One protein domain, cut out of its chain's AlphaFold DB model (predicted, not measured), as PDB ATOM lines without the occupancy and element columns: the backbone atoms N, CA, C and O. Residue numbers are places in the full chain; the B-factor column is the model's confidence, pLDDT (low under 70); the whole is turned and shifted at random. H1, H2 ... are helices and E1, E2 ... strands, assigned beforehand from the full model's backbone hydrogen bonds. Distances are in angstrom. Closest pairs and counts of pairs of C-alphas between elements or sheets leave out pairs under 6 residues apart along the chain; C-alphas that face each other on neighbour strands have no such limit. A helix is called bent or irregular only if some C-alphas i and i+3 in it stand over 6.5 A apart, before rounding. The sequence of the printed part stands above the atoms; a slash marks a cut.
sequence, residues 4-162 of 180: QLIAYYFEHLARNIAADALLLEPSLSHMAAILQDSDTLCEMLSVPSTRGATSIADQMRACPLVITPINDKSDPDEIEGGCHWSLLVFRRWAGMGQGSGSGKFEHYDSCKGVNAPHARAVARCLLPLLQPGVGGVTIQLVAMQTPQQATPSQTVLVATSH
ATOM      1  N   GLN A   4    -139.782 410.809  19.511       90.75
ATOM      2  CA  GLN A   4    -141.082 410.131  19.513       90.75
ATOM      3  C   GLN A   4    -141.840 410.321  18.196       90.75
ATOM      4  O   GLN A   4    -142.417 409.377  17.661       90.75
ATOM      5  N   LEU A   5    -141.813 411.532  17.631       90.75
ATOM      6  CA  LEU A   5    -142.438 411.807  16.335       90.75
ATOM      7  C   LEU A   5    -141.707 411.104  15.188       90.75
ATOM      8  O   LEU A   5    -142.351 410.648  14.244       90.75
ATOM      9  N   ILE A   6    -140.377 411.011  15.262       90.38
ATOM     10  CA  ILE A   6    -139.582 410.304  14.252       90.38
ATOM     11  C   ILE A   6    -139.831 408.802  14.341       90.38
ATOM     12  O   ILE A   6    -140.087 408.191  13.307       90.38
ATOM     13  N   ALA A   7    -139.826 408.228  15.547       91.88
ATOM     14  CA  ALA A   7    -140.140 406.821  15.780       91.88
ATOM     15  C   ALA A   7    -141.538 406.474  15.251       91.88
ATOM     16  O   ALA A   7    -141.676 405.563  14.438       91.88
ATOM     17  N   TYR A   8    -142.552 407.275  15.599       92.25
ATOM     18  CA  TYR A   8    -143.912 407.106  15.085       92.25
ATOM     19  C   TYR A   8    -143.970 407.156  13.551       92.25
ATOM     20  O   TYR A   8    -144.609 406.319  12.911       92.25
ATOM     21  N   TYR A   9    -143.298 408.133  12.935       90.75
ATOM     22  CA  TYR A   9    -143.285 408.257  11.479       90.75
ATOM     23  C   TYR A   9    -142.545 407.094  10.809       90.75
ATOM     24  O   TYR A   9    -142.993 406.604   9.775       90.75
ATOM     25  N   PHE A  10    -141.450 406.617  11.400       91.75
ATOM     26  CA  PHE A  10    -140.707 405.455  10.914       91.75
ATOM     27  C   PHE A  10    -141.536 404.178  11.018       91.75
ATOM     28  O   PHE A  10    -141.594 403.418  10.055       91.75
ATOM     29  N   GLU A  11    -142.249 403.980  12.123       91.00
ATOM     30  CA  GLU A  11    -143.188 402.871  12.278       91.00
ATOM     31  C   GLU A  11    -144.308 402.945  11.227       91.00
ATOM     32  O   GLU A  11    -144.649 401.945  10.591       91.00
ATOM     33  N   HIS A  12    -144.853 404.141  10.986       90.06
ATOM     34  CA  HIS A  12    -145.841 404.357   9.934       90.06
ATOM     35  C   HIS A  12    -145.275 404.046   8.538       90.06
ATOM     36  O   HIS A  12    -145.934 403.364   7.752       90.06
ATOM     37  N   LEU A  13    -144.059 404.504   8.223       88.81
ATOM     38  CA  LEU A  13    -143.388 404.212   6.954       88.81
ATOM     39  C   LEU A  13    -143.112 402.718   6.786       88.81
ATOM     40  O   LEU A  13    -143.385 402.186   5.716       88.81
ATOM     41  N   ALA A  14    -142.641 402.030   7.827       87.75
ATOM     42  CA  ALA A  14    -142.334 400.599   7.789       87.75
ATOM     43  C   ALA A  14    -143.543 399.743   7.366       87.75
ATOM     44  O   ALA A  14    -143.377 398.718   6.714       87.75
ATOM     45  N   ARG A  15    -144.769 400.194   7.665       87.00
ATOM     46  CA  ARG A  15    -146.013 399.533   7.224       87.00
ATOM     47  C   ARG A  15    -146.344 399.748   5.740       87.00
ATOM     48  O   ARG A  15    -147.197 399.043   5.213       87.00
ATOM     49  N   ASN A  16    -145.723 400.732   5.088       84.19
ATOM     50  CA  ASN A  16    -146.073 401.204   3.741       84.19
ATOM     51  C   ASN A  16    -144.927 401.102   2.717       84.19
ATOM     52  O   ASN A  16    -145.149 401.339   1.529       84.19
ATOM     53  N   ILE A  17    -143.709 400.781   3.149       81.38
ATOM     54  CA  ILE A  17    -142.557 400.547   2.271       81.38
ATOM     55  C   ILE A  17    -142.392 399.053   1.965       81.38
ATOM     56  O   ILE A  17    -143.012 398.196   2.591       81.38
ATOM     57  N   ALA A  18    -141.550 398.735   0.980       74.31
ATOM     58  CA  ALA A  18    -141.224 397.356   0.638       74.31
ATOM     59  C   ALA A  18    -140.575 396.609   1.824       74.31
ATOM     60  O   ALA A  18    -139.877 397.197   2.647       74.31
ATOM     61  N   ALA A  19    -140.802 395.292   1.896       74.31
ATOM     62  CA  ALA A  19    -140.369 394.431   3.005       74.31
ATOM     63  C   ALA A  19    -138.837 394.249   3.124       74.31
ATOM     64  O   ALA A  19    -138.361 393.511   3.983       74.31
ATOM     65  N   ASP A  20    -138.058 394.889   2.253       86.69
ATOM     66  CA  ASP A  20    -136.598 394.824   2.183       86.69
ATOM     67  C   ASP A  20    -135.897 396.014   2.865       86.69
ATOM     68  O   ASP A  20    -134.690 396.208   2.676       86.69
ATOM     69  N   ALA A  21    -136.632 396.782   3.677       90.88
ATOM     70  CA  ALA A  21    -136.119 397.913   4.440       90.88
ATOM     71  C   ALA A  21    -136.366 397.781   5.953       90.88
ATOM     72  O   ALA A  21    -137.465 397.455   6.398       90.88
ATOM     73  N   LEU A  22    -135.338 398.094   6.743       93.62
ATOM     74  CA  LEU A  22    -135.360 398.141   8.202       93.62
ATOM     75  C   LEU A  22    -135.126 399.582   8.651       93.62
ATOM     76  O   LEU A  22    -134.094 400.176   8.339       93.62
ATOM     77  N   LEU A  23    -136.083 400.139   9.386       94.69
ATOM     78  CA  LEU A  23    -136.020 401.498   9.917       94.69
ATOM     79  C   LEU A  23    -135.659 401.415  11.397       94.69
ATOM     80  O   LEU A  23    -136.421 400.867  12.187       94.69
ATOM     81  N   LEU A  24    -134.490 401.938  11.762       94.81
ATOM     82  CA  LEU A  24    -134.050 401.981  13.152       94.81
ATOM     83  C   LEU A  24    -134.651 403.194  13.857       94.81
ATOM     84  O   LEU A  24    -134.710 404.289  13.299       94.81
ATOM     85  N   GLU A  25    -135.061 403.013  15.106       93.56
ATOM     86  CA  GLU A  25    -135.540 404.118  15.928       93.56
ATOM     87  C   GLU A  25    -134.399 405.075  16.328       93.56
ATOM     88  O   GLU A  25    -133.239 404.655  16.428       93.56
ATOM     89  N   PRO A  26    -134.705 406.354  16.629       93.44
ATOM     90  CA  PRO A  26    -133.721 407.313  17.137       93.44
ATOM     91  C   PRO A  26    -132.922 406.825  18.349       93.44
ATOM     92  O   PRO A  26    -131.722 407.078  18.427       93.44
ATOM     93  N   SER A  27    -133.553 406.067  19.248       91.94
ATOM     94  CA  SER A  27    -132.920 405.486  20.438       91.94
ATOM     95  C   SER A  27    -131.732 404.580  20.090       91.94
ATOM     96  O   SER A  27    -130.679 404.675  20.719       91.94
ATOM     97  N   LEU A  28    -131.855 403.757  19.044       93.06
ATOM     98  CA  LEU A  28    -130.782 402.882  18.565       93.06
ATOM     99  C   LEU A  28    -129.637 403.678  17.939       93.06
ATOM    100  O   LEU A  28    -128.469 403.375  18.180       93.06
ATOM    101  N   SER A  29    -129.956 404.722  17.168       93.12
ATOM    102  CA  SER A  29    -128.919 405.607  16.633       93.12
ATOM    103  C   SER A  29    -128.180 406.342  17.744       93.12
ATOM    104  O   SER A  29    -126.965 406.513  17.657       93.12
ATOM    105  N   HIS A  30    -128.898 406.798  18.768       91.38
ATOM    106  CA  HIS A  30    -128.307 407.503  19.895       91.38
ATOM    107  C   HIS A  30    -127.420 406.571  20.727       91.38
ATOM    108  O   HIS A  30    -126.298 406.933  21.066       91.38
ATOM    109  N   MET A  31    -127.863 405.333  20.952       92.56
ATOM    110  CA  MET A  31    -127.067 404.293  21.605       92.56
ATOM    111  C   MET A  31    -125.763 404.014  20.847       92.56
ATOM    112  O   MET A  31    -124.691 404.021  21.449       92.56
ATOM    113  N   ALA A  32    -125.826 403.854  19.521       93.81
ATOM    114  CA  ALA A  32    -124.636 403.691  18.685       93.81
ATOM    115  C   ALA A  32    -123.717 404.928  18.724       93.81
ATOM    116  O   ALA A  32    -122.493 404.800  18.696       93.81
ATOM    117  N   ALA A  33    -124.298 406.131  18.802       91.94
ATOM    118  CA  ALA A  33    -123.548 407.377  18.911       91.94
ATOM    119  C   ALA A  33    -122.814 407.502  20.257       91.94
ATOM    120  O   ALA A  33    -121.651 407.892  20.247       91.94
ATOM    121  N   ILE A  34    -123.445 407.127  21.375       90.25
ATOM    122  CA  ILE A  34    -122.858 407.223  22.722       90.25
ATOM    123  C   ILE A  34    -121.819 406.130  22.966       90.25
ATOM    124  O   ILE A  34    -120.715 406.434  23.409       90.25
ATOM    125  N   LEU A  35    -122.165 404.866  22.700       91.00
ATOM    126  CA  LEU A  35    -121.301 403.741  23.066       91.00
ATOM    127  C   LEU A  35    -119.971 403.792  22.315       91.00
ATOM    128  O   LEU A  35    -118.930 403.513  22.902       91.00
ATOM    129  N   GLN A  36    -120.012 404.111  21.013       88.94
ATOM    130  CA  GLN A  36    -118.857 404.019  20.104       88.94
ATOM    131  C   GLN A  36    -118.105 402.671  20.195       88.94
ATOM    132  O   GLN A  36    -116.949 402.569  19.788       88.94
ATOM    133  N   ASP A  37    -118.786 401.625  20.667       92.12
ATOM    134  CA  ASP A  37    -118.284 400.268  20.841       92.12
ATOM    135  C   ASP A  37    -119.225 399.314  20.105       92.12
ATOM    136  O   ASP A  37    -120.398 399.159  20.452       92.12
ATOM    137  N   SER A  38    -118.706 398.718  19.034       90.75
ATOM    138  CA  SER A  38    -119.497 397.866  18.144       90.75
ATOM    139  C   SER A  38    -119.757 396.489  18.745       90.75
ATOM    140  O   SER A  38    -120.785 395.892  18.429       90.75
ATOM    141  N   ASP A  39    -118.856 395.990  19.595       91.56
ATOM    142  CA  ASP A  39    -118.980 394.661  20.196       91.56
ATOM    143  C   ASP A  39    -120.056 394.700  21.282       91.56
ATOM    144  O   ASP A  39    -121.021 393.935  21.216       91.56
ATOM    145  N   THR A  40    -119.987 395.690  22.178       93.25
ATOM    146  CA  THR A  40    -121.033 395.934  23.184       93.25
ATOM    147  C   THR A  40    -122.395 396.181  22.527       93.25
ATOM    148  O   THR A  40    -123.396 395.572  22.914       93.25
ATOM    149  N   LEU A  41    -122.457 397.025  21.486       93.38
ATOM    150  CA  LEU A  41    -123.709 397.251  20.758       93.38
ATOM    151  C   LEU A  41    -124.228 395.954  20.119       93.38
ATOM    152  O   LEU A  41    -125.429 395.683  20.147       93.38
ATOM    153  N   CYS A  42    -123.342 395.134  19.553       91.31
ATOM    154  CA  CYS A  42    -123.720 393.861  18.953       91.31
ATOM    155  C   CYS A  42    -124.337 392.907  19.975       91.31
ATOM    156  O   CYS A  42    -125.385 392.320  19.693       91.31
ATOM    157  N   GLU A  43    -123.743 392.786  21.159       92.25
ATOM    158  CA  GLU A  43    -124.281 391.967  22.246       92.25
ATOM    159  C   GLU A  43    -125.678 392.440  22.668       92.25
ATOM    160  O   GLU A  43    -126.611 391.633  22.718       92.25
ATOM    161  N   MET A  44    -125.854 393.751  22.866       92.25
ATOM    162  CA  MET A  44    -127.144 394.345  23.240       92.25
ATOM    163  C   MET A  44    -128.238 394.075  22.199       92.25
ATOM    164  O   MET A  44    -129.381 393.794  22.558       92.25
ATOM    165  N   LEU A  45    -127.898 394.139  20.908       93.25
ATOM    166  CA  LEU A  45    -128.858 393.979  19.809       93.25
ATOM    167  C   LEU A  45    -129.065 392.526  19.367       93.25
ATOM    168  O   LEU A  45    -129.981 392.262  18.581       93.25
ATOM    169  N   SER A  46    -128.241 391.593  19.850       92.25
ATOM    170  CA  SER A  46    -128.346 390.162  19.536       92.25
ATOM    171  C   SER A  46    -129.371 389.431  20.407       92.25
ATOM    172  O   SER A  46    -129.765 388.313  20.077       92.25
ATOM    173  N   VAL A  47    -129.852 390.052  21.488       89.50
ATOM    174  CA  VAL A  47    -130.914 389.490  22.333       89.50
ATOM    175  C   VAL A  47    -132.285 389.910  21.787       89.50
ATOM    176  O   VAL A  47    -132.576 391.104  21.713       89.50
ATOM    177  N   PRO A  48    -133.169 388.968  21.406       87.31
ATOM    178  CA  PRO A  48    -134.519 389.311  20.979       87.31
ATOM    179  C   PRO A  48    -135.334 389.955  22.101       87.31
ATOM    180  O   PRO A  48    -135.357 389.460  23.227       87.31
ATOM    181  N   SER A  49    -136.090 391.004  21.774       79.50
ATOM    182  CA  SER A  49    -136.942 391.708  22.744       79.50
ATOM    183  C   SER A  49    -138.108 390.854  23.261       79.50
ATOM    184  O   SER A  49    -138.667 391.143  24.315       79.50
ATOM    185  N   THR A  50    -138.493 389.799  22.533       84.50
ATOM    186  CA  THR A  50    -139.512 388.826  22.950       84.50
ATOM    187  C   THR A  50    -139.111 387.407  22.546       84.50
ATOM    188  O   THR A  50    -138.372 387.192  21.582       84.50
ATOM    189  N   ARG A  51    -139.590 386.406  23.294       83.62
ATOM    190  CA  ARG A  51    -139.260 384.997  23.038       83.62
ATOM    191  C   ARG A  51    -139.782 384.569  21.662       83.62
ATOM    192  O   ARG A  51    -140.984 384.589  21.430       83.62
ATOM    193  N   GLY A  52    -138.874 384.127  20.790       79.94
ATOM    194  CA  GLY A  52    -139.193 383.671  19.433       79.94
ATOM    195  C   GLY A  52    -139.125 384.756  18.354       79.94
ATOM    196  O   GLY A  52    -139.301 384.431  17.183       79.94
ATOM    197  N   ALA A  53    -138.845 386.014  18.714       87.56
ATOM    198  CA  ALA A  53    -138.581 387.068  17.741       87.56
ATOM    199  C   ALA A  53    -137.146 386.997  17.193       87.56
ATOM    200  O   ALA A  53    -136.232 386.491  17.845       87.56
ATOM    201  N   THR A  54    -136.942 387.541  15.995       90.38
ATOM    202  CA  THR A  54    -135.609 387.772  15.428       90.38
ATOM    203  C   THR A  54    -134.961 388.969  16.120       90.38
ATOM    204  O   THR A  54    -135.599 390.011  16.281       90.38
ATOM    205  N   SER A  55    -133.694 388.836  16.519       93.75
ATOM    206  CA  SER A  55    -132.941 389.935  17.130       93.75
ATOM    207  C   SER A  55    -132.781 391.113  16.158       93.75
ATOM    208  O   SER A  55    -132.845 390.939  14.936       93.75
ATOM    209  N   ILE A  56    -132.562 392.323  16.676       93.50
ATOM    210  CA  ILE A  56    -132.311 393.494  15.821       93.50
ATOM    211  C   ILE A  56    -131.011 393.301  15.032       93.50
ATOM    212  O   ILE A  56    -130.967 393.621  13.844       93.50
ATOM    213  N   ALA A  57    -129.984 392.704  15.645       93.00
ATOM    214  CA  ALA A  57    -128.731 392.386  14.965       93.00
ATOM    215  C   ALA A  57    -128.950 391.469  13.748       93.00
ATOM    216  O   ALA A  57    -128.421 391.735  12.667       93.00
ATOM    217  N   ASP A  58    -129.770 390.424  13.881       92.06
ATOM    218  CA  ASP A  58    -130.060 389.508  12.772       92.06
ATOM    219  C   ASP A  58    -130.897 390.175  11.677       92.06
ATOM    220  O   ASP A  58    -130.627 389.982  10.488       92.06
ATOM    221  N   GLN A  59    -131.859 391.025  12.056       92.50
ATOM    222  CA  GLN A  59    -132.610 391.838  11.095       92.50
ATOM    223  C   GLN A  59    -131.676 392.768  10.307       92.50
ATOM    224  O   GLN A  59    -131.750 392.810   9.080       92.50
ATOM    225  N   MET A  60    -130.746 393.459  10.974       92.50
ATOM    226  CA  MET A  60    -129.764 394.343  10.328       92.50
ATOM    227  C   MET A  60    -128.845 393.588   9.354       92.50
ATOM    228  O   MET A  60    -128.573 394.071   8.247       92.50
ATOM    229  N   ARG A  61    -128.397 392.382   9.726       90.88
ATOM    230  CA  ARG A  61    -127.570 391.517   8.861       90.88
ATOM    231  C   ARG A  61    -128.316 391.060   7.610       90.88
ATOM    232  O   ARG A  61    -127.728 391.022   6.530       90.88
ATOM    233  N   ALA A  62    -129.599 390.730   7.741       88.75
ATOM    234  CA  ALA A  62    -130.403 390.211   6.638       88.75
ATOM    235  C   ALA A  62    -130.963 391.314   5.723       88.75
ATOM    236  O   ALA A  62    -131.073 391.116   4.512       88.75
ATOM    237  N   CYS A  63    -131.309 392.477   6.278       90.94
ATOM    238  CA  CYS A  63    -132.113 393.480   5.585       90.94
ATOM    239  C   CYS A  63    -131.308 394.269   4.535       90.94
ATOM    240  O   CYS A  63    -130.325 394.912   4.913       90.94
ATOM    241  N   PRO A  64    -131.662 394.238   3.231       90.81
ATOM    242  CA  PRO A  64    -130.907 394.904   2.157       90.81
ATOM    243  C   PRO A  64    -130.709 396.411   2.333       90.81
ATOM    244  O   PRO A  64    -129.699 396.956   1.867       90.81
ATOM    245  N   LEU A  65    -131.664 397.070   2.992       92.31
ATOM    246  CA  LEU A  65    -131.664 398.502   3.238       92.31
ATOM    247  C   LEU A  65    -131.896 398.783   4.726       92.31
ATOM    248  O   LEU A  65    -132.966 398.494   5.247       92.31
ATOM    249  N   VAL A  66    -130.926 399.390   5.408       95.12
ATOM    250  CA  VAL A  66    -131.091 399.832   6.804       95.12
ATOM    251  C   VAL A  66    -131.076 401.354   6.846       95.12
ATOM    252  O   VAL A  66    -130.142 401.972   6.337       95.12
ATOM    253  N   ILE A  67    -132.116 401.957   7.415       95.75
ATOM    254  CA  ILE A  67    -132.315 403.407   7.483       95.75
ATOM    255  C   ILE A  67    -132.255 403.830   8.948       95.75
ATOM    256  O   ILE A  67    -133.057 403.384   9.766       95.75
ATOM    257  N   THR A  68    -131.327 404.725   9.262       96.56
ATOM    258  CA  THR A  68    -131.032 405.174  10.622       96.56
ATOM    259  C   THR A  68    -131.148 406.698  10.697       96.56
ATOM    260  O   THR A  68    -130.466 407.396   9.937       96.56
ATOM    261  N   PRO A  69    -131.983 407.256  11.587       95.69
ATOM    262  CA  PRO A  69    -132.068 408.692  11.787       95.69
ATOM    263  C   PRO A  69    -130.892 409.150  12.650       95.69
ATOM    264  O   PRO A  69    -130.635 408.576  13.699       95.69
ATOM    265  N   ILE A  70    -130.185 410.187  12.217       95.19
ATOM    266  CA  ILE A  70    -129.005 410.724  12.901       95.19
ATOM    267  C   ILE A  70    -129.351 412.073  13.511       95.19
ATOM    268  O   ILE A  70    -129.818 412.960  12.798       95.19
ATOM    269  N   ASN A  71    -129.034 412.242  14.787       92.69
ATOM    270  CA  ASN A  71    -129.160 413.493  15.520       92.69
ATOM    271  C   ASN A  71    -127.767 414.027  15.906       92.69
ATOM    272  O   ASN A  71    -126.832 413.241  16.078       92.69
ATOM    273  N   ASP A  72    -127.621 415.346  16.004       90.31
ATOM    274  CA  ASP A  72    -126.378 416.040  16.376       90.31
ATOM    275  C   ASP A  72    -126.129 416.138  17.888       90.31
ATOM    276  O   ASP A  72    -125.144 416.742  18.310       90.31
ATOM    277  N   LYS A  73    -126.974 415.528  18.724       87.00
ATOM    278  CA  LYS A  73    -126.772 415.471  20.174       87.00
ATOM    279  C   LYS A  73    -125.423 414.831  20.498       87.00
ATOM    280  O   LYS A  73    -125.194 413.653  20.220       87.00
ATOM    281  N   SER A  74    -124.534 415.632  21.082       73.81
ATOM    282  CA  SER A  74    -123.166 415.249  21.436       73.81
ATOM    283  C   SER A  74    -122.996 414.889  22.908       73.81
ATOM    284  O   SER A  74    -122.145 414.061  23.217       73.81
ATOM    285  N   ASP A  75    -123.777 415.504  23.800       75.88
ATOM    286  CA  ASP A  75    -123.692 415.290  25.243       75.88
ATOM    287  C   ASP A  75    -124.879 414.428  25.724       75.88
ATOM    288  O   ASP A  75    -126.037 414.839  25.572       75.88
ATOM    289  N   PRO A  76    -124.634 413.208  26.243       69.25
ATOM    290  CA  PRO A  76    -125.689 412.359  26.789       69.25
ATOM    291  C   PRO A  76    -126.298 412.909  28.088       69.25
ATOM    292  O   PRO A  76    -127.450 412.580  28.380       69.25
ATOM    293  N   ASP A  77    -125.570 413.747  28.832       73.88
ATOM    294  CA  ASP A  77    -126.006 414.301  30.120       73.88
ATOM    295  C   ASP A  77    -126.862 415.572  29.952       73.88
ATOM    296  O   ASP A  77    -127.530 416.022  30.888       73.88
ATOM    297  N   GLU A  78    -126.905 416.141  28.743       75.81
ATOM    298  CA  GLU A  78    -127.746 417.290  28.417       75.81
ATOM    299  C   GLU A  78    -129.211 416.855  28.221       75.81
ATOM    300  O   GLU A  78    -129.540 416.036  27.356       75.81
ATOM    301  N   ILE A  79    -130.124 417.398  29.035       60.44
ATOM    302  CA  ILE A  79    -131.553 417.026  29.028       60.44
ATOM    303  C   ILE A  79    -132.230 417.444  27.712       60.44
ATOM    304  O   ILE A  79    -132.987 416.670  27.125       60.44
ATOM    305  N   GLU A  80    -131.923 418.644  27.224       65.06
ATOM    306  CA  GLU A  80    -132.329 419.142  25.911       65.06
ATOM    307  C   GLU A  80    -131.099 419.120  25.011       65.06
ATOM    308  O   GLU A  80    -130.104 419.746  25.332       65.06
ATOM    309  N   GLY A  81    -131.127 418.387  23.903       65.00
ATOM    310  CA  GLY A  81    -129.946 418.279  23.054       65.00
ATOM    311  C   GLY A  81    -130.299 417.780  21.667       65.00
ATOM    312  O   GLY A  81    -131.249 417.014  21.499       65.00
ATOM    313  N   GLY A  82    -129.523 418.227  20.687       73.81
ATOM    314  CA  GLY A  82    -129.713 417.879  19.289       73.81
ATOM    315  C   GLY A  82    -130.766 418.735  18.589       73.81
ATOM    316  O   GLY A  82    -131.968 418.605  18.828       73.81
ATOM    317  N   CYS A  83    -130.321 419.611  17.698       81.38
ATOM    318  CA  CYS A  83    -131.178 420.553  16.982       81.38
ATOM    319  C   CYS A  83    -131.429 420.156  15.523       81.38
ATOM    320  O   CYS A  83    -132.329 420.712  14.883       81.38
ATOM    321  N   HIS A  84    -130.665 419.192  15.000       89.62
ATOM    322  CA  HIS A  84    -130.670 418.843  13.588       89.62
ATOM    323  C   HIS A  84    -130.679 417.331  13.365       89.62
ATOM    324  O   HIS A  84    -129.941 416.557  13.974       89.62
ATOM    325  N   TRP A  85    -131.523 416.914  12.426       92.31
ATOM    326  CA  TRP A  85    -131.669 415.522  12.022       92.31
ATOM    327  C   TRP A  85    -131.038 415.275  10.645       92.31
ATOM    328  O   TRP A  85    -130.884 416.157   9.813       92.31
ATOM    329  N   SER A  86    -130.674 414.043  10.346       94.75
ATOM    330  CA  SER A  86    -130.330 413.613   8.986       94.75
ATOM    331  C   SER A  86    -130.592 412.117   8.866       94.75
ATOM    332  O   SER A  86    -130.967 411.482   9.854       94.75
ATOM    333  N   LEU A  87    -130.433 411.537   7.679       96.00
ATOM    334  CA  LEU A  87    -130.593 410.095   7.486       96.00
ATOM    335  C   LEU A  87    -129.274 409.455   7.075       96.00
ATOM    336  O   LEU A  87    -128.609 409.908   6.144       96.00
ATOM    337  N   LEU A  88    -128.936 408.360   7.742       97.19
ATOM    338  CA  LEU A  88    -127.885 407.441   7.343       97.19
ATOM    339  C   LEU A  88    -128.538 406.177   6.792       97.19
ATOM    340  O   LEU A  88    -129.341 405.539   7.465       97.19
ATOM    341  N   VAL A  89    -128.190 405.808   5.567       96.00
ATOM    342  CA  VAL A  89    -128.755 404.649   4.881       96.00
ATOM    343  C   VAL A  89    -127.636 403.686   4.536       96.00
ATOM    344  O   VAL A  89    -126.725 404.037   3.792       96.00
ATOM    345  N   PHE A  90    -127.702 402.461   5.041       95.31
ATOM    346  CA  PHE A  90    -126.843 401.379   4.586       95.31
ATOM    347  C   PHE A  90    -127.543 400.597   3.478       95.31
ATOM    348  O   PHE A  90    -128.638 400.068   3.674       95.31
ATOM    349  N   ARG A  91    -126.898 400.506   2.313       92.62
ATOM    350  CA  ARG A  91    -127.390 399.756   1.155       92.62
ATOM    351  C   ARG A  91    -126.420 398.632   0.825       92.62
ATOM    352  O   ARG A  91    -125.264 398.890   0.468       92.62
ATOM    353  N   ARG A  92    -126.904 397.393   0.902       90.56
ATOM    354  CA  ARG A  92    -126.138 396.204   0.508       90.56
ATOM    355  C   ARG A  92    -126.060 396.101  -1.020       90.56
ATOM    356  O   ARG A  92    -127.006 396.471  -1.720       90.56
ATOM    357  N   TRP A  93    -124.933 395.640  -1.560       86.44
ATOM    358  CA  TRP A  93    -124.799 395.420  -3.002       86.44
ATOM    359  C   TRP A  93    -125.598 394.187  -3.432       86.44
ATOM    360  O   TRP A  93    -125.512 393.128  -2.811       86.44
ATOM    361  N   ALA A  94    -126.380 394.320  -4.503       71.75
ATOM    362  CA  ALA A  94    -127.132 393.203  -5.064       71.75
ATOM    363  C   ALA A  94    -126.175 392.159  -5.673       71.75
ATOM    364  O   ALA A  94    -125.223 392.524  -6.361       71.75
ATOM    365  N   GLY A  95    -126.441 390.869  -5.441       59.59
ATOM    366  CA  GLY A  95    -125.713 389.755  -6.071       59.59
ATOM    367  C   GLY A  95    -124.725 388.994  -5.179       59.59
ATOM    368  O   GLY A  95    -124.192 387.980  -5.620       59.59
ATOM    369  N   MET A  96    -124.508 389.412  -3.929       52.66
ATOM    370  CA  MET A  96    -123.819 388.587  -2.926       52.66
ATOM    371  C   MET A  96    -124.871 387.801  -2.135       52.66
ATOM    372  O   MET A  96    -125.822 388.396  -1.632       52.66
ATOM    373  N   GLY A  97    -124.751 386.470  -2.099       48.38
ATOM    374  CA  GLY A  97    -125.723 385.554  -1.488       48.38
ATOM    375  C   GLY A  97    -126.052 385.852  -0.016       48.38
ATOM    376  O   GLY A  97    -125.398 386.661   0.641       48.38
ATOM    377  N   GLN A  98    -127.102 385.199   0.497       43.72
ATOM    378  CA  GLN A  98    -127.630 385.418   1.849       43.72
ATOM    379  C   GLN A  98    -126.529 385.383   2.928       43.72
ATOM    380  O   GLN A  98    -125.828 384.386   3.073       43.72
ATOM    381  N   GLY A  99    -126.431 386.459   3.719       52.56
ATOM    382  CA  GLY A  99    -125.809 386.438   5.049       52.56
ATOM    383  C   GLY A  99    -124.488 387.192   5.241       52.56
ATOM    384  O   GLY A  99    -124.115 387.427   6.384       52.56
ATOM    385  N   SER A 100    -123.786 387.617   4.186       57.56
ATOM    386  CA  SER A 100    -122.546 388.409   4.326       57.56
ATOM    387  C   SER A 100    -122.246 389.174   3.036       57.56
ATOM    388  O   SER A 100    -121.390 388.805   2.236       57.56
ATOM    389  N   GLY A 101    -123.050 390.204   2.767       69.00
ATOM    390  CA  GLY A 101    -122.861 391.060   1.599       69.00
ATOM    391  C   GLY A 101    -122.274 392.405   1.996       69.00
ATOM    392  O   GLY A 101    -122.795 393.075   2.892       69.00
ATOM    393  N   SER A 102    -121.225 392.819   1.290       84.12
ATOM    394  CA  SER A 102    -120.703 394.179   1.364       84.12
ATOM    395  C   SER A 102    -121.728 395.196   0.845       84.12
ATOM    396  O   SER A 102    -122.706 394.881   0.162       84.12
ATOM    397  N   GLY A 103    -121.511 396.453   1.188       90.25
ATOM    398  CA  GLY A 103    -122.419 397.558   0.946       90.25
ATOM    399  C   GLY A 103    -121.770 398.879   1.324       90.25
ATOM    400  O   GLY A 103    -120.609 398.928   1.737       90.25
ATOM    401  N   LYS A 104    -122.541 399.952   1.192       92.75
ATOM    402  CA  LYS A 104    -122.088 401.317   1.466       92.75
ATOM    403  C   LYS A 104    -123.104 402.068   2.314       92.75
ATOM    404  O   LYS A 104    -124.296 401.764   2.285       92.75
ATOM    405  N   PHE A 105    -122.619 403.088   3.000       96.56
ATOM    406  CA  PHE A 105    -123.437 404.096   3.641       96.56
ATOM    407  C   PHE A 105    -123.656 405.303   2.723       96.56
ATOM    408  O   PHE A 105    -122.745 405.792   2.052       96.56
ATOM    409  N   GLU A 106    -124.876 405.809   2.749       96.62
ATOM    410  CA  GLU A 106    -125.344 407.015   2.086       96.62
ATOM    411  C   GLU A 106    -125.866 407.968   3.170       96.62
ATOM    412  O   GLU A 106    -126.711 407.582   3.977       96.62
ATOM    413  N   HIS A 107    -125.351 409.195   3.227       96.50
ATOM    414  CA  HIS A 107    -125.778 410.208   4.196       96.50
ATOM    415  C   HIS A 107    -126.578 411.302   3.499       96.50
ATOM    416  O   HIS A 107    -126.071 411.964   2.595       96.50
ATOM    417  N   TYR A 108    -127.826 411.473   3.921       94.75
ATOM    418  CA  TYR A 108    -128.764 412.463   3.405       94.75
ATOM    419  C   TYR A 108    -128.959 413.540   4.466       94.75
ATOM    420  O   TYR A 108    -129.598 413.308   5.494       94.75
ATOM    421  N   ASP A 109    -128.399 414.719   4.213       93.88
ATOM    422  CA  ASP A 109    -128.424 415.846   5.137       93.88
ATOM    423  C   ASP A 109    -128.991 417.085   4.439       93.88
ATOM    424  O   ASP A 109    -128.426 417.600   3.468       93.88
ATOM    425  N   SER A 110    -130.126 417.570   4.939       91.31
ATOM    426  CA  SER A 110    -130.790 418.761   4.414       91.31
ATOM    427  C   SER A 110    -130.182 420.072   4.934       91.31
ATOM    428  O   SER A 110    -130.732 421.132   4.643       91.31
ATOM    429  N   CYS A 111    -129.079 420.030   5.692       90.50
ATOM    430  CA  CYS A 111    -128.352 421.191   6.215       90.50
ATOM    431  C   CYS A 111    -126.851 421.111   5.906       90.50
ATOM    432  O   CYS A 111    -126.005 421.120   6.795       90.50
ATOM    433  N   LYS A 112    -126.500 421.032   4.620       88.69
ATOM    434  CA  LYS A 112    -125.122 421.176   4.117       88.69
ATOM    435  C   LYS A 112    -124.094 420.244   4.785       88.69
ATOM    436  O   LYS A 112    -122.916 420.585   4.859       88.69
ATOM    437  N   GLY A 113    -124.525 419.068   5.241       89.56
ATOM    438  CA  GLY A 113    -123.643 418.061   5.835       89.56
ATOM    439  C   GLY A 113    -123.214 418.338   7.279       89.56
ATOM    440  O   GLY A 113    -122.217 417.762   7.713       89.56
ATOM    441  N   VAL A 114    -123.928 419.190   8.027       92.00
ATOM    442  CA  VAL A 114    -123.646 419.460   9.452       92.00
ATOM    443  C   VAL A 114    -123.595 418.170  10.284       92.00
ATOM    444  O   VAL A 114    -122.711 418.035  11.130       92.00
ATOM    445  N   ASN A 115    -124.428 417.165   9.983       94.62
ATOM    446  CA  ASN A 115    -124.435 415.888  10.710       94.62
ATOM    447  C   ASN A 115    -123.407 414.869  10.196       94.62
ATOM    448  O   ASN A 115    -123.402 413.727  10.656       94.62
ATOM    449  N   ALA A 116    -122.515 415.231   9.268       95.06
ATOM    450  CA  ALA A 116    -121.540 414.289   8.712       95.06
ATOM    451  C   ALA A 116    -120.628 413.625   9.772       95.06
ATOM    452  O   ALA A 116    -120.390 412.415   9.656       95.06
ATOM    453  N   PRO A 117    -120.130 414.329  10.815       94.62
ATOM    454  CA  PRO A 117    -119.360 413.692  11.886       94.62
ATOM    455  C   PRO A 117    -120.182 412.654  12.663       94.62
ATOM    456  O   PRO A 117    -119.711 411.534  12.867       94.62
ATOM    457  N   HIS A 118    -121.428 412.992  13.012       95.31
ATOM    458  CA  HIS A 118    -122.353 412.118  13.742       95.31
ATOM    459  C   HIS A 118    -122.729 410.883  12.914       95.31
ATOM    460  O   HIS A 118    -122.634 409.751  13.389       95.31
ATOM    461  N   ALA A 119    -123.048 411.077  11.632       96.38
ATOM    462  CA  ALA A 119    -123.347 409.992  10.704       96.38
ATOM    463  C   ALA A 119    -122.156 409.040  10.541       96.38
ATOM    464  O   ALA A 119    -122.329 407.823  10.506       96.38
ATOM    465  N   ARG A 120    -120.927 409.570  10.495       95.75
ATOM    466  CA  ARG A 120    -119.710 408.753  10.427       95.75
ATOM    467  C   ARG A 120    -119.459 407.968  11.714       95.75
ATOM    468  O   ARG A 120    -119.013 406.826  11.625       95.75
ATOM    469  N   ALA A 121    -119.708 408.562  12.878       94.19
ATOM    470  CA  ALA A 121    -119.567 407.897  14.172       94.19
ATOM    471  C   ALA A 121    -120.554 406.726  14.306       94.19
ATOM    472  O   ALA A 121    -120.153 405.604  14.609       94.19
ATOM    473  N   VAL A 122    -121.825 406.946  13.956       96.06
ATOM    474  CA  VAL A 122    -122.835 405.879  13.927       96.06
ATOM    475  C   VAL A 122    -122.482 404.820  12.875       96.06
ATOM    476  O   VAL A 122    -122.504 403.632  13.179       96.06
ATOM    477  N   ALA A 123    -122.055 405.211  11.669       95.62
ATOM    478  CA  ALA A 123    -121.634 404.264  10.632       95.62
ATOM    479  C   ALA A 123    -120.471 403.362  11.081       95.62
ATOM    480  O   ALA A 123    -120.479 402.172  10.776       95.62
ATOM    481  N   ARG A 124    -119.486 403.904  11.818       93.19
ATOM    482  CA  ARG A 124    -118.391 403.116  12.417       93.19
ATOM    483  C   ARG A 124    -118.919 402.040  13.349       93.19
ATOM    484  O   ARG A 124    -118.498 400.898  13.228       93.19
ATOM    485  N   CYS A 125    -119.839 402.417  14.229       93.62
ATOM    486  CA  CYS A 125    -120.393 401.525  15.237       93.62
ATOM    487  C   CYS A 125    -121.306 400.445  14.625       93.62
ATOM    488  O   CYS A 125    -121.278 399.288  15.033       93.62
ATOM    489  N   LEU A 126    -122.084 400.789  13.592       94.19
ATOM    490  CA  LEU A 126    -123.003 399.844  12.949       94.19
ATOM    491  C   LEU A 126    -122.337 398.939  11.901       94.19
ATOM    492  O   LEU A 126    -122.888 397.888  11.573       94.19
ATOM    493  N   LEU A 127    -121.191 399.325  11.329       92.50
ATOM    494  CA  LEU A 127    -120.580 398.578  10.223       92.50
ATOM    495  C   LEU A 127    -120.272 397.109  10.577       92.50
ATOM    496  O   LEU A 127    -120.660 396.251   9.782       92.50
ATOM    497  N   PRO A 128    -119.658 396.773  11.731       90.44
ATOM    498  CA  PRO A 128    -119.369 395.377  12.079       90.44
ATOM    499  C   PRO A 128    -120.628 394.514  12.210       90.44
ATOM    500  O   PRO A 128    -120.611 393.326  11.891       90.44
ATOM    501  N   LEU A 129    -121.742 395.124  12.622       90.25
ATOM    502  CA  LEU A 129    -123.050 394.479  12.686       90.25
ATOM    503  C   LEU A 129    -123.649 394.227  11.301       90.25
ATOM    504  O   LEU A 129    -124.212 393.164  11.052       90.25
ATOM    505  N   LEU A 130    -123.526 395.201  10.399       91.62
ATOM    506  CA  LEU A 130    -124.094 395.150   9.049       91.62
ATOM    507  C   LEU A 130    -123.273 394.282   8.082       91.62
ATOM    508  O   LEU A 130    -123.827 393.783   7.096       91.62
ATOM    509  N   GLN A 131    -121.973 394.133   8.352       87.44
ATOM    510  CA  GLN A 131    -120.991 393.392   7.555       87.44
ATOM    511  C   GLN A 131    -120.018 392.606   8.464       87.44
ATOM    512  O   GLN A 131    -118.834 392.947   8.556       87.44
ATOM    513  N   PRO A 132    -120.483 391.546   9.148       81.25
ATOM    514  CA  PRO A 132    -119.621 390.750  10.014       81.25
ATOM    515  C   PRO A 132    -118.533 390.031   9.205       81.25
ATOM    516  O   PRO A 132    -118.782 389.509   8.118       81.25
ATOM    517  N   GLY A 133    -117.317 389.983   9.755       72.25
ATOM    518  CA  GLY A 133    -116.186 389.254   9.168       72.25
ATOM    519  C   GLY A 133    -115.386 390.019   8.110       72.25
ATOM    520  O   GLY A 133    -114.360 389.516   7.653       72.25
ATOM    521  N   VAL A 134    -115.782 391.244   7.756       65.06
ATOM    522  CA  VAL A 134    -114.983 392.099   6.870       65.06
ATOM    523  C   VAL A 134    -114.032 392.950   7.725       65.06
ATOM    524  O   VAL A 134    -114.295 394.104   8.057       65.06
ATOM    525  N   GLY A 135    -112.935 392.334   8.173       56.97
ATOM    526  CA  GLY A 135    -111.904 393.004   8.971       56.97
ATOM    527  C   GLY A 135    -111.201 394.121   8.188       56.97
ATOM    528  O   GLY A 135    -110.892 393.961   7.009       56.97
ATOM    529  N   GLY A 136    -110.941 395.261   8.838       60.38
ATOM    530  CA  GLY A 136    -110.156 396.362   8.257       60.38
ATOM    531  C   GLY A 136    -110.855 397.181   7.162       60.38
ATOM    532  O   GLY A 136    -110.184 397.885   6.406       60.38
ATOM    533  N   VAL A 137    -112.186 397.111   7.047       63.44
ATOM    534  CA  VAL A 137    -112.922 397.833   5.999       63.44
ATOM    535  C   VAL A 137    -112.919 399.335   6.236       63.44
ATOM    536  O   VAL A 137    -113.386 399.847   7.251       63.44
ATOM    537  N   THR A 138    -112.452 400.056   5.222       77.69
ATOM    538  CA  THR A 138    -112.667 401.497   5.119       77.69
ATOM    539  C   THR A 138    -114.158 401.763   4.943       77.69
ATOM    540  O   THR A 138    -114.770 401.288   3.987       77.69
ATOM    541  N   ILE A 139    -114.742 402.555   5.842       84.69
ATOM    542  CA  ILE A 139    -116.150 402.945   5.757       84.69
ATOM    543  C   ILE A 139    -116.402 403.692   4.453       84.69
ATOM    544  O   ILE A 139    -115.950 404.825   4.267       84.69
ATOM    545  N   GLN A 140    -117.176 403.064   3.572       90.62
ATOM    546  CA  GLN A 140    -117.706 403.709   2.380       90.62
ATOM    547  C   GLN A 140    -118.926 404.541   2.772       90.62
ATOM    548  O   GLN A 140    -120.043 404.040   2.756       90.62
ATOM    549  N   LEU A 141    -118.703 405.797   3.160       95.06
ATOM    550  CA  LEU A 141    -119.752 406.767   3.481       95.06
ATOM    551  C   LEU A 141    -119.767 407.874   2.430       95.06
ATOM    552  O   LEU A 141    -118.793 408.618   2.303       95.06
ATOM    553  N   VAL A 142    -120.873 407.982   1.698       96.06
ATOM    554  CA  VAL A 142    -121.055 408.954   0.615       96.06
ATOM    555  C   VAL A 142    -122.119 409.968   1.019       96.06
ATOM    556  O   VAL A 142    -123.233 409.587   1.370       96.06
ATOM    557  N   ALA A 143    -121.790 411.257   0.949       95.38
ATOM    558  CA  ALA A 143    -122.776 412.323   1.097       95.38
ATOM    559  C   ALA A 143    -123.660 412.381  -0.156       95.38
ATOM    560  O   ALA A 143    -123.158 412.461  -1.281       95.38
ATOM    561  N   MET A 144    -124.971 412.331   0.037       94.50
ATOM    562  CA  MET A 144    -125.952 412.298  -1.039       94.50
ATOM    563  C   MET A 144    -126.544 413.676  -1.283       94.50
ATOM    564  O   MET A 144    -126.807 414.442  -0.355       94.50
ATOM    565  N   GLN A 145    -126.823 413.971  -2.552       88.06
ATOM    566  CA  GLN A 145    -127.612 415.145  -2.900       88.06
ATOM    567  C   GLN A 145    -129.027 414.977  -2.345       88.06
ATOM    568  O   GLN A 145    -129.700 413.989  -2.629       88.06
ATOM    569  N   THR A 146    -129.438 415.940  -1.526       84.62
ATOM    570  CA  THR A 146    -130.730 415.984  -0.832       84.62
ATOM    571  C   THR A 146    -131.235 417.423  -0.902       84.62
ATOM    572  O   THR A 146    -130.403 418.337  -0.799       84.62
ATOM    573  N   PRO A 147    -132.546 417.679  -1.066       86.94
ATOM    574  CA  PRO A 147    -133.050 419.041  -1.034       86.94
ATOM    575  C   PRO A 147    -132.666 419.699   0.295       86.94
ATOM    576  O   PRO A 147    -132.667 419.069   1.352       86.94
ATOM    577  N   GLN A 148    -132.249 420.956   0.224       88.44
ATOM    578  CA  GLN A 148    -131.766 421.676   1.394       88.44
ATOM    579  C   GLN A 148    -132.940 422.375   2.066       88.44
ATOM    580  O   GLN A 148    -133.769 422.994   1.396       88.44
ATOM    581  N   GLN A 149    -133.027 422.242   3.387       80.19
ATOM    582  CA  GLN A 149    -134.107 422.837   4.155       80.19
ATOM    583  C   GLN A 149    -134.024 424.361   4.074       80.19
ATOM    584  O   GLN A 149    -132.944 424.940   4.202       80.19
ATOM    585  N   ALA A 150    -135.172 425.013   3.889       73.38
ATOM    586  CA  ALA A 150    -135.255 426.464   4.027       73.38
ATOM    587  C   ALA A 150    -135.281 426.862   5.511       73.38
ATOM    588  O   ALA A 150    -134.768 427.914   5.883       73.38
ATOM    589  N   THR A 151    -135.855 425.998   6.360       65.62
ATOM    590  CA  THR A 151    -135.954 426.191   7.812       65.62
ATOM    591  C   THR A 151    -135.629 424.903   8.583       65.62
ATOM    592  O   THR A 151    -135.979 423.824   8.100       65.62
ATOM    593  N   PRO A 152    -135.078 424.981   9.812       62.75
ATOM    594  CA  PRO A 152    -134.694 423.806  10.614       62.75
ATOM    595  C   PRO A 152    -135.816 422.806  10.949       62.75
ATOM    596  O   PRO A 152    -135.551 421.676  11.324       62.75
ATOM    597  N   SER A 153    -137.092 423.178  10.835       61.59
ATOM    598  CA  SER A 153    -138.221 422.287  11.151       61.59
ATOM    599  C   SER A 153    -138.539 421.243  10.066       61.59
ATOM    600  O   SER A 153    -139.335 420.339  10.318       61.59
ATOM    601  N   GLN A 154    -137.943 421.339   8.869       60.44
ATOM    602  CA  GLN A 154    -138.309 420.535   7.685       60.44
ATOM    603  C   GLN A 154    -137.464 419.264   7.488       60.44
ATOM    604  O   GLN A 154    -137.659 418.518   6.530       60.44
ATOM    605  N   THR A 155    -136.527 419.004   8.390       60.06
ATOM    606  CA  THR A 155    -135.385 418.118   8.170       60.06
ATOM    607  C   THR A 155    -135.721 416.676   7.761       60.06
ATOM    608  O   THR A 155    -135.191 416.170   6.773       60.06
ATOM    609  N   VAL A 156    -136.626 416.000   8.479       59.00
ATOM    610  CA  VAL A 156    -136.919 414.567   8.246       59.00
ATOM    611  C   VAL A 156    -137.814 414.351   7.022       59.00
ATOM    612  O   VAL A 156    -137.615 413.396   6.276       59.00
ATOM    613  N   LEU A 157    -138.754 415.267   6.765       58.75
ATOM    614  CA  LEU A 157    -139.671 415.208   5.618       58.75
ATOM    615  C   LEU A 157    -138.942 415.303   4.274       58.75
ATOM    616  O   LEU A 157    -139.348 414.687   3.290       58.75
ATOM    617  N   VAL A 158    -137.858 416.075   4.224       58.03
ATOM    618  CA  VAL A 158    -137.101 416.271   2.988       58.03
ATOM    619  C   VAL A 158    -136.246 415.044   2.663       58.03
ATOM    620  O   VAL A 158    -136.183 414.634   1.501       58.03
ATOM    621  N   ALA A 159    -135.651 414.410   3.676       53.09
ATOM    622  CA  ALA A 159    -134.747 413.279   3.495       53.09
ATOM    623  C   ALA A 159    -135.466 411.971   3.096       53.09
ATOM    624  O   ALA A 159    -134.906 411.170   2.347       53.09
ATOM    625  N   THR A 160    -136.721 411.757   3.514       56.22
ATOM    626  CA  THR A 160    -137.480 410.539   3.160       56.22
ATOM    627  C   THR A 160    -138.095 410.568   1.760       56.22
ATOM    628  O   THR A 160    -138.352 409.508   1.191       56.22
ATOM    629  N   SER A 161    -138.256 411.748   1.149       57.53
ATOM    630  CA  SER A 161    -138.803 411.896  -0.214       57.53
ATOM    631  C   SER A 161    -138.003 411.154  -1.301       57.53
ATOM    632  O   SER A 161    -138.527 410.874  -2.376       57.53
ATOM    633  N   HIS A 162    -136.740 410.810  -1.023       52.88
ATOM    634  CA  HIS A 162    -135.826 410.129  -1.951       52.88
ATOM    635  C   HIS A 162    -135.804 408.600  -1.785       52.88
ATOM    636  O   HIS A 162    -135.138 407.911  -2.559       52.88
TER     637      HIS A 162
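This is residues 4 to 162 of the 180 residues of the protein "Hypothetical protein" of Haptolina ericina (UniProt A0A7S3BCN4). A strongly twisted sheet of five strands forms the core, with helices over both faces: H5, the longest helix, and the short H4 cover one face, and H1 and H6 cover the other. H2 crosses H5 beside the strands, and H3 packs on H4 and H5 away from the sheet. The printed part has 159 residues with six named helices and five named strands, in the order H1 E1 H2 H3 H4 E2 E3 E4 H5 E5 H6; the sheet is mixed, ordered E1 E2 E3 E4 E5, and the class is mixed, helices and strands. The whole is compact, with a radius of gyration of the C-alphas of 15.2 A, and rounded, spanning 42 by 36 by 34 A.

The sheet holds E3, residues 85 to 92, 23.2 A from first to last C-alpha; E2, residues 65 to 71, 19.5 A; E4, residues 103 to 108, 16.4 A; E5, residues 141 to 144; and E1, residues 21 to 23. E3 begins at C-alpha 85 (-131.669, 415.522, 12.022). H5, residues 116 to 130, is 19.3 A long and only just irregular: C-alphas 125 and 128 are 7.0 A apart. H6, residues 152 to 160, is 15.5 A long and irregular, with C-alphas 153 and 156 8.4 A apart; it ends at C-alpha 160 (-137.480, 410.539, 3.160). H1, residues 4 to 14, is 15.2 A long and begins at C-alpha 4 (-141.082, 410.131, 19.513). H2 is residues 26 to 35, 14.2 A; H3 is residues 38 to 46, 11.8 A; H4 is residues 56 to 62.

E2, E3 and E4 make a meander, each strand the antiparallel neighbour of the one before, in two hairpins; N 68 and O 88 are 2.8 A apart, and N 89 and O 106 are 2.8 A apart. Edge strand E1 is parallel to E2, with N 22 and O 65 2.8 A apart. Edge strand E5 is parallel to E4, with N 107 and O 142 2.8 A apart. Two strand-helix-strand units, parallel neighbour strands with helices between, are E1, H2 H3 H4, E2 and E4, H5, E5; the second has a right-handed crossover. H5 is on the sheet at a height of 8.6 A, over E3 and only just over E4, which has 3 of its C-alphas. H4 and H5 on one face of the sheet and H1 and H6 on the other make three layers, helices on both faces of a sheet; H2 is on the same face as H5. H6 is over E3 and runs along the strands, at 2 degrees to E3 on the local plane. H1 runs along the strands too, at 12 degrees to E2 on the local plane. H2 and H5 touch, about perpendicular at 90 degrees, closest at the C-alphas of Ala 33 and Val 122, 5.3 A. H3 is not on the sheet; it touches H5 at a steep tilt of 59 degrees, closest at the C-alphas of Ser 38 and Cys 125, 4.8 A. H4 touches H5 through residues 129 to 130 of H5 alone, closest at the C-alphas of Arg 61 and Leu 130, 5.0 A. H5 and H6 are apart. In H1, H2, H3 and H4 every O i to N i+4 pair is within hydrogen-bond range; H5 has 9 of 11, and H6 has 2 of 5, with 2 of 6 O i to N i+3 pairs.

The C-alphas of Arg 51 and Ala 150, the two farthest apart, are 45.8 A apart. The printed part has no cut. The link from E2 to E3 is long, 13 residues. The mean pLDDT of the printed part is 84.6; residue 76 and residues 79 to 81, 95 to 101, 134 to 137 and 151 to 162 are under 70.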